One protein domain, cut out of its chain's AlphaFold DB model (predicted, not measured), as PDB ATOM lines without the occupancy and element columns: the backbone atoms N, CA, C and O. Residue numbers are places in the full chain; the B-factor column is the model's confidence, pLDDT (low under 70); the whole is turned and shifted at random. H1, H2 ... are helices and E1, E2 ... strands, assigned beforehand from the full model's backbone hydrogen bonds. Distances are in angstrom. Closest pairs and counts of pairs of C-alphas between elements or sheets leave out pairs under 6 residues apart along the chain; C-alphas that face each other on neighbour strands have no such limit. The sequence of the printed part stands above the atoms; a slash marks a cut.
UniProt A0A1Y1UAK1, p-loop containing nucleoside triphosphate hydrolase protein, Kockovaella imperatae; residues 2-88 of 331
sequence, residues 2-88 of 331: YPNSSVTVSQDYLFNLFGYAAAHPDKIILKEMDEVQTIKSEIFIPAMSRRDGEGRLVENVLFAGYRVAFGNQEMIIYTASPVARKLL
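What this domain is: This is residues 2 to 88 of the 331 residues of the protein "p-loop containing nucleoside triphosphate hydrolase protein" of Kockovaella imperatae (UniProt A0A1Y1UAK1). A twisted antiparallel sheet is built round the long strand E3, which bends by 90 degrees at residue 63: one half pairs with E2 as a hairpin arm whose tip, residues 48 to 53, sticks out, the other lies between E1 and E4. The short helix H1 packs near the bend. The 87 printed residues run E1, E2, E3, E4, H1: mostly strand, under half in named elements, loose, radius of gyration of the C-alphas 15.7 A, spans 52 by 35 by 25 A.

Where its parts are: Find C-alpha 56 at (57.646, 43.900, -14.943); E3, residues 56 to 70, runs 30.2 A from there. E4 is residues 73 to 80, 22.3 A; E2 residues 39 to 45, 18.9 A; E1 residues 28 to 32, 12.9 A. H1, residues 82 to 88, 9.8 A, ends at (40.234, 63.356, -28.966).

How they stand to each other: Beside E3, look for E1 and E2 on one side, E4 on the other side. E2, E3 and E4 form a meander, each strand the antiparallel neighbour of the one before. Within hydrogen-bond range are N 31 and O 67 of E1 and E3, 3.0 A, at 111 degrees between directions; N 41 and O 60 of E2 and E3, 2.8 A, 132 degrees; N 66 and O 77 of E3 and E4, 2.8 A, 148 degrees. H1, with every O i to N i+4 pair within range, is on the sheet, height 8.1 A; its C-alpha closest to E3 is Ala 84, 6.1 A from C-alpha 62.

The domain as a whole: The C-alphas farthest apart, Pro 3 and Arg 50, are 53.4 A apart. The printed part has no cut, and no link between named elements is long. Look for low confidence in 33 printed residues with pLDDT under 70, among them residues 2 to 28.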
ATOM      1  N   TYR A   2      22.481  56.331 -29.888       46.53
ATOM      2  CA  TYR A   2      21.525  55.493 -29.146       46.53
ATOM      3  C   TYR A   2      20.473  56.243 -28.289       46.53
ATOM      4  O   TYR A   2      20.804  56.724 -27.209       46.53
ATOM      5  N   PRO A   3      19.198  56.321 -28.724       43.03
ATOM      6  CA  PRO A   3      18.155  57.104 -28.043       43.03
ATOM      7  C   PRO A   3      17.741  56.569 -26.658       43.03
ATOM      8  O   PRO A   3      17.054  57.272 -25.928       43.03
ATOM      9  N   ASN A   4      18.191  55.365 -26.283       50.12
ATOM     10  CA  ASN A   4      17.854  54.694 -25.021       50.12
ATOM     11  C   ASN A   4      19.073  54.481 -24.100       50.12
ATOM     12  O   ASN A   4      19.032  53.627 -23.218       50.12
ATOM     13  N   SER A   5      20.175  55.204 -24.314       52.66
ATOM     14  CA  SER A   5      21.405  55.049 -23.525       52.66
ATOM     15  C   SER A   5      21.712  56.313 -22.726       52.66
ATOM     16  O   SER A   5      21.647  57.419 -23.258       52.66
ATOM     17  N   SER A   6      22.088  56.156 -21.454       48.44
ATOM     18  CA  SER A   6      22.643  57.234 -20.633       48.44
ATOM     19  C   SER A   6      24.173  57.194 -20.682       48.44
ATOM     20  O   SER A   6      24.788  56.134 -20.592       48.44
ATOM     21  N   VAL A   7      24.803  58.359 -20.850       57.78
ATOM     22  CA  VAL A   7      26.266  58.497 -20.814       57.78
ATOM     23  C   VAL A   7      26.659  59.044 -19.450       57.78
ATOM     24  O   VAL A   7      26.201  60.118 -19.068       57.78
ATOM     25  N   THR A   8      27.524  58.324 -18.736       51.19
ATOM     26  CA  THR A   8      28.083  58.753 -17.446       51.19
ATOM     27  C   THR A   8      29.591  58.900 -17.588       51.19
ATOM     28  O   THR A   8      30.258  57.982 -18.060       51.19
ATOM     29  N   VAL A   9      30.134  60.052 -17.194       57.78
ATOM     30  CA  VAL A   9      31.578  60.314 -17.214       57.78
ATOM     31  C   VAL A   9      32.089  60.276 -15.778       57.78
ATOM     32  O   VAL A   9      31.680  61.098 -14.965       57.78
ATOM     33  N   SER A  10      32.993  59.344 -15.474       55.31
ATOM     34  CA  SER A  10      33.761  59.369 -14.227       55.31
ATOM     35  C   SER A  10      35.097  60.068 -14.473       55.31
ATOM     36  O   SER A  10      35.802  59.748 -15.431       55.31
ATOM     37  N   GLN A  11      35.431  61.044 -13.630       51.00
ATOM     38  CA  GLN A  11      36.757  61.673 -13.605       51.00
ATOM     39  C   GLN A  11      37.676  61.049 -12.548       51.00
ATOM     40  O   GLN A  11      38.823  61.468 -12.411       51.00
ATOM     41  N   ASP A  12      37.183  60.057 -11.804       51.78
ATOM     42  CA  ASP A  12      37.954  59.414 -10.754       51.78
ATOM     43  C   ASP A  12      38.983  58.453 -11.363       51.78
ATOM     44  O   ASP A  12      38.636  57.456 -11.996       51.78
ATOM     45  N   TYR A  13      40.266  58.755 -11.166       50.06
ATOM     46  CA  TYR A  13      41.376  57.882 -11.554       50.06
ATOM     47  C   TYR A  13      41.439  56.607 -10.695       50.06
ATOM     48  O   TYR A  13      42.139  55.663 -11.055       50.06
ATOM     49  N   LEU A  14      40.696  56.571  -9.582       49.59
ATOM     50  CA  LEU A  14      40.469  55.401  -8.736       49.59
ATOM     51  C   LEU A  14      39.164  54.678  -9.079       49.59
ATOM     52  O   LEU A  14      38.789  53.752  -8.355       49.59
ATOM     53  N   PHE A  15      38.470  55.059 -10.163       54.97
ATOM     54  CA  PHE A  15      37.279  54.343 -10.607       54.97
ATOM     55  C   PHE A  15      37.630  52.881 -10.884       54.97
ATOM     56  O   PHE A  15      38.224  52.527 -11.903       54.97
ATOM     57  N   ASN A  16      37.247  52.025  -9.945       62.09
ATOM     58  CA  ASN A  16      37.495  50.604 -10.002       62.09
ATOM     59  C   ASN A  16      36.156  49.888 -10.138       62.09
ATOM     60  O   ASN A  16      35.468  49.642  -9.147       62.09
ATOM     61  N   LEU A  17      35.809  49.521 -11.371       61.00
ATOM     62  CA  LEU A  17      34.605  48.742 -11.655       61.00
ATOM     63  C   LEU A  17      34.583  47.408 -10.880       61.00
ATOM     64  O   LEU A  17      33.519  46.913 -10.520       61.00
ATOM     65  N   PHE A  18      35.763  46.867 -10.565       58.78
ATOM     66  CA  PHE A  18      35.943  45.643  -9.782       58.78
ATOM     67  C   PHE A  18      35.986  45.879  -8.266       58.78
ATOM     68  O   PHE A  18      36.054  44.924  -7.501       58.78
ATOM     69  N   GLY A  19      35.972  47.136  -7.810       55.59
ATOM     70  CA  GLY A  19      36.054  47.503  -6.393       55.59
ATOM     71  C   GLY A  19      34.705  47.525  -5.672       55.59
ATOM     72  O   GLY A  19      34.663  47.732  -4.460       55.59
ATOM     73  N   TYR A  20      33.595  47.336  -6.392       59.09
ATOM     74  CA  TYR A  20      32.254  47.346  -5.810       59.09
ATOM     75  C   TYR A  20      31.985  46.053  -5.026       59.09
ATOM     76  O   TYR A  20      32.265  44.964  -5.513       59.09
ATOM     77  N   ALA A  21      31.379  46.137  -3.836       49.97
ATOM     78  CA  ALA A  21      31.199  44.987  -2.934       49.97
ATOM     79  C   ALA A  21      30.384  43.810  -3.527       49.97
ATOM     80  O   ALA A  21      30.459  42.694  -3.023       49.97
ATOM     81  N   ALA A  22      29.617  44.047  -4.601       55.97
ATOM     82  CA  ALA A  22      28.874  43.022  -5.346       55.97
ATOM     83  C   ALA A  22      29.537  42.602  -6.680       55.97
ATOM     84  O   ALA A  22      29.003  41.745  -7.389       55.97
ATOM     85  N   ALA A  23      30.678  43.197  -7.041       57.25
ATOM     86  CA  ALA A  23      31.448  42.862  -8.231       57.25
ATOM     87  C   ALA A  23      32.266  41.588  -7.988       57.25
ATOM     88  O   ALA A  23      33.418  41.630  -7.570       57.25
ATOM     89  N   HIS A  24      31.665  40.429  -8.254       60.03
ATOM     90  CA  HIS A  24      32.457  39.214  -8.422       60.03
ATOM     91  C   HIS A  24      33.149  39.255  -9.794       60.03
ATOM     92  O   HIS A  24      32.450  39.486 -10.784       60.03
ATOM     93  N   PRO A  25      34.470  39.000  -9.885       58.12
ATOM     94  CA  PRO A  25      35.203  38.983 -11.155       58.12
ATOM     95  C   PRO A  25      34.546  38.086 -12.211       58.12
ATOM     96  O   PRO A  25      34.438  38.473 -13.368       58.12
ATOM     97  N   ASP A  26      33.986  36.951 -11.784       63.69
ATOM     98  CA  ASP A  26      33.309  35.979 -12.655       63.69
ATOM     99  C   ASP A  26      31.963  36.473 -13.220       63.69
ATOM    100  O   ASP A  26      31.353  35.815 -14.060       63.69
ATOM    101  N   LYS A  27      31.464  37.622 -12.743       62.88
ATOM    102  CA  LYS A  27      30.199  38.240 -13.175       62.88
ATOM    103  C   LYS A  27      30.398  39.476 -14.050       62.88
ATOM    104  O   LYS A  27      29.401  40.077 -14.453       62.88
ATOM    105  N   ILE A  28      31.646  39.869 -14.311       68.50
ATOM    106  CA  ILE A  28      31.987  40.982 -15.196       68.50
ATOM    107  C   ILE A  28      32.623  40.403 -16.452       68.50
ATOM    108  O   ILE A  28      33.750  39.915 -16.424       68.50
ATOM    109  N   ILE A  29      31.909  40.486 -17.572       75.81
ATOM    110  CA  ILE A  29      32.468  40.127 -18.877       75.81
ATOM    111  C   ILE A  29      32.941  41.415 -19.536       75.81
ATOM    112  O   ILE A  29      32.121  42.256 -19.895       75.81
ATOM    113  N   LEU A  30      34.256  41.559 -19.685       77.06
ATOM    114  CA  LEU A  30      34.898  42.645 -20.422       77.06
ATOM    115  C   LEU A  30      35.340  42.131 -21.787       77.06
ATOM    116  O   LEU A  30      36.177  41.234 -21.877       77.06
ATOM    117  N   LYS A  31      34.791  42.716 -22.850       83.69
ATOM    118  CA  LYS A  31      35.196  42.422 -24.223       83.69
ATOM    119  C   LYS A  31      35.598  43.715 -24.923       83.69
ATOM    120  O   LYS A  31      34.788  44.637 -25.005       83.69
ATOM    121  N   GLU A  32      36.835  43.776 -25.417       85.31
ATOM    122  CA  GLU A  32      37.264  44.862 -26.307       85.31
ATOM    123  C   GLU A  32      36.356  44.915 -27.540       85.31
ATOM    124  O   GLU A  32      35.910  43.887 -28.058       85.31
ATOM    125  N   MET A  33      36.015  46.127 -27.961       86.38
ATOM    126  CA  MET A  33      35.160  46.353 -29.120       86.38
ATOM    127  C   MET A  33      35.995  46.302 -30.392       86.38
ATOM    128  O   MET A  33      36.881  47.132 -30.567       86.38
ATOM    129  N   ASP A  34      35.662  45.389 -31.301       83.94
ATOM    130  CA  ASP A  34      36.371  45.236 -32.579       83.94
ATOM    131  C   ASP A  34      36.303  46.526 -33.427       83.94
ATOM    132  O   ASP A  34      37.235  46.861 -34.154       83.94
ATOM    133  N   GLU A  35      35.212  47.288 -33.300       80.75
ATOM    134  CA  GLU A  35      35.016  48.586 -33.952       80.75
ATOM    135  C   GLU A  35      35.813  49.765 -33.347       80.75
ATOM    136  O   GLU A  35      35.786  50.861 -33.911       80.75
ATOM    137  N   VAL A  36      36.516  49.585 -32.221       78.75
ATOM    138  CA  VAL A  36      37.300  50.642 -31.557       78.75
ATOM    139  C   VAL A  36      38.774  50.258 -31.535       78.75
ATOM    140  O   VAL A  36      39.165  49.288 -30.896       78.75
ATOM    141  N   GLN A  37      39.626  51.056 -32.184       82.81
ATOM    142  CA  GLN A  37      41.068  50.821 -32.140       82.81
ATOM    143  C   GLN A  37      41.616  51.076 -30.729       82.81
ATOM    144  O   GLN A  37      41.682  52.220 -30.272       82.81
ATOM    145  N   THR A  38      42.054  50.010 -30.063       85.31
ATOM    146  CA  THR A  38      42.747  50.082 -28.775       85.31
ATOM    147  C   THR A  38      44.164  50.641 -28.956       85.31
ATOM    148  O   THR A  38      44.961  50.126 -29.740       85.31
ATOM    149  N   ILE A  39      44.495  51.693 -28.206       84.25
ATOM    150  CA  ILE A  39      45.817  52.322 -28.168       84.25
ATOM    151  C   ILE A  39      46.476  51.977 -26.835       84.25
ATOM    152  O   ILE A  39      45.959  52.323 -25.769       84.25
ATOM    153  N   LYS A  40      47.642  51.333 -26.894       87.06
ATOM    154  CA  LYS A  40      48.421  50.908 -25.726       87.06
ATOM    155  C   LYS A  40      49.836  51.475 -25.776       87.06
ATOM    156  O   LYS A  40      50.345  51.836 -26.833       87.06
ATOM    157  N   SER A  41      50.460  51.534 -24.613       85.94
ATOM    158  CA  SER A  41      51.886  51.795 -24.424       85.94
ATOM    159  C   SER A  41      52.434  50.781 -23.429       85.94
ATOM    160  O   SER A  41      51.690  50.317 -22.574       85.94
ATOM    161  N   GLU A  42      53.712  50.438 -23.511       89.19
ATOM    162  CA  GLU A  42      54.348  49.603 -22.491       89.19
ATOM    163  C   GLU A  42      54.968  50.489 -21.414       89.19
ATOM    164  O   GLU A  42      55.666  51.460 -21.715       89.19
ATOM    165  N   ILE A  43      54.715  50.157 -20.149       86.00
ATOM    166  CA  ILE A  43      55.355  50.808 -19.008       86.00
ATOM    167  C   ILE A  43      56.044  49.763 -18.138       86.00
ATOM    168  O   ILE A  43      55.532  48.665 -17.925       86.00
ATOM    169  N   PHE A  44      57.214  50.112 -17.613       88.50
ATOM    170  CA  PHE A  44      57.909  49.282 -16.641       88.50
ATOM    171  C   PHE A  44      57.456  49.651 -15.229       88.50
ATOM    172  O   PHE A  44      57.603  50.797 -14.804       88.50
ATOM    173  N   ILE A  45      56.922  48.676 -14.495       84.06
ATOM    174  CA  ILE A  45      56.582  48.817 -13.080       84.06
ATOM    175  C   ILE A  45      57.694  48.158 -12.256       84.06
ATOM    176  O   ILE A  45      57.839  46.932 -12.318       84.06
ATOM    177  N   PRO A  46      58.476  48.927 -11.477       84.44
ATOM    178  CA  PRO A  46      59.486  48.360 -10.596       84.44
ATOM    179  C   PRO A  46      58.832  47.593  -9.439       84.44
ATOM    180  O   PRO A  46      57.739  47.936  -8.986       84.44
ATOM    181  N   ALA A  47      59.515  46.570  -8.925       84.88
ATOM    182  CA  ALA A  47      59.076  45.879  -7.718       84.88
ATOM    183  C   ALA A  47      59.095  46.837  -6.515       84.88
ATOM    184  O   ALA A  47      60.081  47.542  -6.290       84.88
ATOM    185  N   MET A  48      58.007  46.862  -5.735       77.44
ATOM    186  CA  MET A  48      57.872  47.758  -4.575       77.44
ATOM    187  C   MET A  48      58.825  47.389  -3.432       77.44
ATOM    188  O   MET A  48      59.218  48.248  -2.643       77.44
ATOM    189  N   SER A  49      59.245  46.128  -3.357       78.50
ATOM    190  CA  SER A  49      60.276  45.670  -2.439       78.50
ATOM    191  C   SER A  49      61.049  44.486  -3.018       78.50
ATOM    192  O   SER A  49      60.585  43.797  -3.922       78.50
ATOM    193  N   ARG A  50      62.211  44.175  -2.427       69.38
ATOM    194  CA  ARG A  50      63.006  42.981  -2.779       69.38
ATOM    195  C   ARG A  50      62.261  41.654  -2.560       69.38
ATOM    196  O   ARG A  50      62.736  40.626  -3.025       69.38
ATOM    197  N   ARG A  51      61.145  41.655  -1.815       71.44
ATOM    198  CA  ARG A  51      60.308  40.467  -1.577       71.44
ATOM    199  C   ARG A  51      59.234  40.272  -2.649       71.44
ATOM    200  O   ARG A  51      58.756  39.156  -2.794       71.44
ATOM    201  N   ASP A  52      58.902  41.320  -3.405       72.50
ATOM    202  CA  ASP A  52      57.834  41.310  -4.416       72.50
ATOM    203  C   ASP A  52      58.324  40.854  -5.804       72.50
ATOM    204  O   ASP A  52      57.566  40.881  -6.771       72.50
ATOM    205  N   GLY A  53      59.586  40.414  -5.900       81.88
ATOM    206  CA  GLY A  53      60.201  39.900  -7.124       81.88
ATOM    207  C   GLY A  53      60.911  40.968  -7.960       81.88
ATOM    208  O   GLY A  53      61.411  41.962  -7.432       81.88
ATOM    209  N   GLU A  54      61.000  40.727  -9.269       84.06
ATOM    210  CA  GLU A  54      61.565  41.659 -10.251       84.06
ATOM    211  C   GLU A  54      60.482  42.595 -10.808       84.06
ATOM    212  O   GLU A  54      59.291  42.277 -10.805       84.06
ATOM    213  N   GLY A  55      60.891  43.777 -11.282       85.56
ATOM    214  CA  GLY A  55      59.975  44.668 -11.990       85.56
ATOM    215  C   GLY A  55      59.474  44.035 -13.291       85.56
ATOM    216  O   GLY A  55      60.122  43.162 -13.863       85.56
ATOM    217  N   ARG A  56      58.315  44.483 -13.771       89.06
ATOM    218  CA  ARG A  56      57.646  43.900 -14.943       89.06
ATOM    219  C   ARG A  56      57.208  44.968 -15.932       89.06
ATOM    220  O   ARG A  56      56.790  46.053 -15.531       89.06
ATOM    221  N   LEU A  57      57.263  44.637 -17.217       88.44
ATOM    222  CA  LEU A  57      56.577  45.404 -18.253       88.44
ATOM    223  C   LEU A  57      55.081  45.091 -18.193       88.44
ATOM    224  O   LEU A  57      54.691  43.928 -18.075       88.44
ATOM    225  N   VAL A  58      54.254  46.127 -18.246       86.38
ATOM    226  CA  VAL A  58      52.800  45.997 -18.354       86.38
ATOM    227  C   VAL A  58      52.275  46.891 -19.469       86.38
ATOM    228  O   VAL A  58      52.837  47.950 -19.757       86.38
ATOM    229  N   GLU A  59      51.165  46.476 -20.068       85.25
ATOM    230  CA  GLU A  59      50.433  47.306 -21.017       85.25
ATOM    231  C   GLU A  59      49.641  48.385 -20.271       85.25
ATOM    232  O   GLU A  59      48.782  48.104 -19.435       85.25
ATOM    233  N   ASN A  60      49.912  49.638 -20.608       83.31
ATOM    234  CA  ASN A  60      49.143  50.799 -20.206       83.31
ATOM    235  C   ASN A  60      48.211  51.215 -21.349       83.31
ATOM    236  O   ASN A  60      48.665  51.650 -22.413       83.31
ATOM    237  N   VAL A  61      46.905  51.086 -21.128       82.81
ATOM    238  CA  VAL A  61      45.873  51.424 -22.114       82.81
ATOM    239  C   VAL A  61      45.670  52.938 -22.139       82.81
ATOM    240  O   VAL A  61      45.196  53.538 -21.177       82.81
ATOM    241  N   LEU A  62      46.024  53.567 -23.260       81.25
ATOM    242  CA  LEU A  62      45.847  55.001 -23.473       81.25
ATOM    243  C   LEU A  62      44.441  55.337 -23.966       81.25
ATOM    244  O   LEU A  62      43.939  56.405 -23.618       81.25
ATOM    245  N   PHE A  63      43.835  54.461 -24.770       85.25
ATOM    246  CA  PHE A  63      42.453  54.568 -25.233       85.25
ATOM    247  C   PHE A  63      41.905  53.192 -25.616       85.25
ATOM    248  O   PHE A  63      42.598  52.443 -26.299       85.25
ATOM    249  N   ALA A  64      40.682  52.863 -25.212       85.25
ATOM    250  CA  ALA A  64      39.996  51.645 -25.643       85.25
ATOM    251  C   ALA A  64      38.482  51.756 -25.436       85.25
ATOM    252  O   ALA A  64      38.020  52.519 -24.585       85.25
ATOM    253  N   GLY A  65      37.722  50.968 -26.195       87.50
ATOM    254  CA  GLY A  65      36.289  50.762 -26.001       87.50
ATOM    255  C   GLY A  65      36.011  49.327 -25.565       87.50
ATOM    256  O   GLY A  65      36.534  48.383 -26.156       87.50
ATOM    257  N   TYR A  66      35.171  49.159 -24.552       85.19
ATOM    258  CA  TYR A  66      34.798  47.860 -24.010       85.19
ATOM    259  C   TYR A  66      33.285  47.705 -23.959       85.19
ATOM    260  O   TYR A  66      32.585  48.592 -23.473       85.19
ATOM    261  N   ARG A  67      32.783  46.539 -24.369       85.94
ATOM    262  CA  ARG A  67      31.460  46.065 -23.956       85.94
ATOM    263  C   ARG A  67      31.614  45.366 -22.619       85.94
ATOM    264  O   ARG A  67      32.423  44.447 -22.487       85.94
ATOM    265  N   VAL A  68      30.845  45.821 -21.642       83.31
ATOM    266  CA  VAL A  68      30.866  45.284 -20.292       83.31
ATOM    267  C   VAL A  68      29.482  44.790 -19.923       83.31
ATOM    268  O   VAL A  68      28.521  45.555 -19.957       83.31
ATOM    269  N   ALA A  69      29.388  43.515 -19.559       81.00
ATOM    270  CA  ALA A  69      28.183  42.943 -18.977       81.00
ATOM    271  C   ALA A  69      28.384  42.769 -17.469       81.00
ATOM    272  O   ALA A  69      29.369  42.165 -17.044       81.00
ATOM    273  N   PHE A  70      27.450  43.294 -16.674       73.50
ATOM    274  CA  PHE A  70      27.412  43.140 -15.224       73.50
ATOM    275  C   PHE A  70      25.990  42.801 -14.766       73.50
ATOM    276  O   PHE A  70      25.082  43.635 -14.811       73.50
ATOM    277  N   GLY A  71      25.773  41.556 -14.338       73.94
ATOM    278  CA  GLY A  71      24.424  41.061 -14.050       73.94
ATOM    279  C   GLY A  71      23.527  41.139 -15.292       73.94
ATOM    280  O   GLY A  71      23.877  40.594 -16.330       73.94
ATOM    281  N   ASN A  72      22.392  41.840 -15.192       73.56
ATOM    282  CA  ASN A  72      21.462  42.059 -16.313       73.56
ATOM    283  C   ASN A  72      21.707  43.389 -17.053       73.56
ATOM    284  O   ASN A  72      20.860  43.823 -17.833       73.56
ATOM    285  N   GLN A  73      22.812  44.081 -16.763       69.56
ATOM    286  CA  GLN A  73      23.141  45.363 -17.375       69.56
ATOM    287  C   GLN A  73      24.273  45.192 -18.381       69.56
ATOM    288  O   GLN A  73      25.324  44.639 -18.060       69.56
ATOM    289  N   GLU A  74      24.066  45.721 -19.581       78.25
ATOM    290  CA  GLU A  74      25.111  45.896 -20.583       78.25
ATOM    291  C   GLU A  74      25.475  47.376 -20.669       78.25
ATOM    292  O   GLU A  74      24.605  48.248 -20.731       78.25
ATOM    293  N   MET A  75      26.770  47.670 -20.667       78.62
ATOM    294  CA  MET A  75      27.301  49.022 -20.779       78.62
ATOM    295  C   MET A  75      28.485  49.059 -21.740       78.62
ATOM    296  O   MET A  75      29.170  48.061 -21.961       78.62
ATOM    297  N   ILE A  76      28.724  50.233 -22.316       80.56
ATOM    298  CA  ILE A  76      29.912  50.506 -23.121       80.56
ATOM    299  C   ILE A  76      30.804  51.442 -22.313       80.56
ATOM    300  O   ILE A  76      30.357  52.511 -21.898       80.56
ATOM    301  N   ILE A  77      32.054  51.044 -22.093       78.19
ATOM    302  CA  ILE A  77      33.046  51.840 -21.370       78.19
ATOM    303  C   ILE A  77      34.129  52.277 -22.346       78.19
ATOM    304  O   ILE A  77      34.746  51.441 -22.998       78.19
ATOM    305  N   TYR A  78      34.390  53.581 -22.400       81.31
ATOM    306  CA  TYR A  78      35.566  54.127 -23.068       81.31
ATOM    307  C   TYR A  78      36.588  54.558 -22.022       81.31
ATOM    308  O   TYR A  78      36.257  55.309 -21.104       81.31
ATOM    309  N   THR A  79      37.830  54.110 -22.170       78.25
ATOM    310  CA  THR A  79      38.961  54.599 -21.374       78.25
ATOM    311  C   THR A  79      39.747  55.604 -22.203       78.25
ATOM    312  O   THR A  79      39.889  55.439 -23.412       78.25
ATOM    313  N   ALA A  80      40.227  56.678 -21.579       78.25
ATOM    314  CA  ALA A  80      41.075  57.665 -22.237       78.25
ATOM    315  C   ALA A  80      42.056  58.269 -21.227       78.25
ATOM    316  O   ALA A  80      41.648  58.896 -20.250       78.25
ATOM    317  N   SER A  81      43.351  58.109 -21.483       77.38
ATOM    318  CA  SER A  81      44.414  58.833 -20.780       77.38
ATOM    319  C   SER A  81      44.289  60.349 -21.012       77.38
ATOM    320  O   SER A  81      43.688  60.765 -22.006       77.38
ATOM    321  N   PRO A  82      44.894  61.209 -20.171       71.94
ATOM    322  CA  PRO A  82      44.896  62.657 -20.404       71.94
ATOM    323  C   PRO A  82      45.419  63.053 -21.795       71.94
ATOM    324  O   PRO A  82      44.864  63.941 -22.439       71.94
ATOM    325  N   VAL A  83      46.442  62.347 -22.292       71.56
ATOM    326  CA  VAL A  83      46.999  62.555 -23.639       71.56
ATOM    327  C   VAL A  83      45.990  62.158 -24.717       71.56
ATOM    328  O   VAL A  83      45.762  62.924 -25.650       71.56
ATOM    329  N   ALA A  84      45.334  61.002 -24.573       70.50
ATOM    330  CA  ALA A  84      44.288  60.578 -25.501       70.50
ATOM    331  C   ALA A  84      43.077  61.519 -25.473       70.50
ATOM    332  O   ALA A  84      42.526  61.821 -26.522       70.50
ATOM    333  N   ARG A  85      42.690  62.048 -24.305       66.56
ATOM    334  CA  ARG A  85      41.621  63.048 -24.187       66.56
ATOM    335  C   ARG A  85      41.982  64.339 -24.921       66.56
ATOM    336  O   ARG A  85      41.128  64.871 -25.619       66.56
ATOM    337  N   LYS A  86      43.233  64.802 -24.819       67.38
ATOM    338  CA  LYS A  86      43.717  65.952 -25.595       67.38
ATOM    339  C   LYS A  86      43.664  65.679 -27.099       67.38
ATOM    340  O   LYS A  86      43.143  66.502 -27.834       67.38
ATOM    341  N   LEU A  87      44.119  64.507 -27.550       69.94
ATOM    342  CA  LEU A  87      44.017  64.122 -28.959       69.94
ATOM    343  C   LEU A  87      42.558  64.045 -29.428       69.94
ATOM    344  O   LEU A  87      42.241  64.559 -30.489       69.94
ATOM    345  N   LEU A  88      41.663  63.432 -28.651       65.94
ATOM    346  CA  LEU A  88      40.234  63.356 -28.966       65.94
ATOM    347  C   LEU A  88      39.590  64.741 -29.014       65.94
ATOM    348  O   LEU A  88      38.752  64.981 -29.874       65.94
TER     349      LEU A  88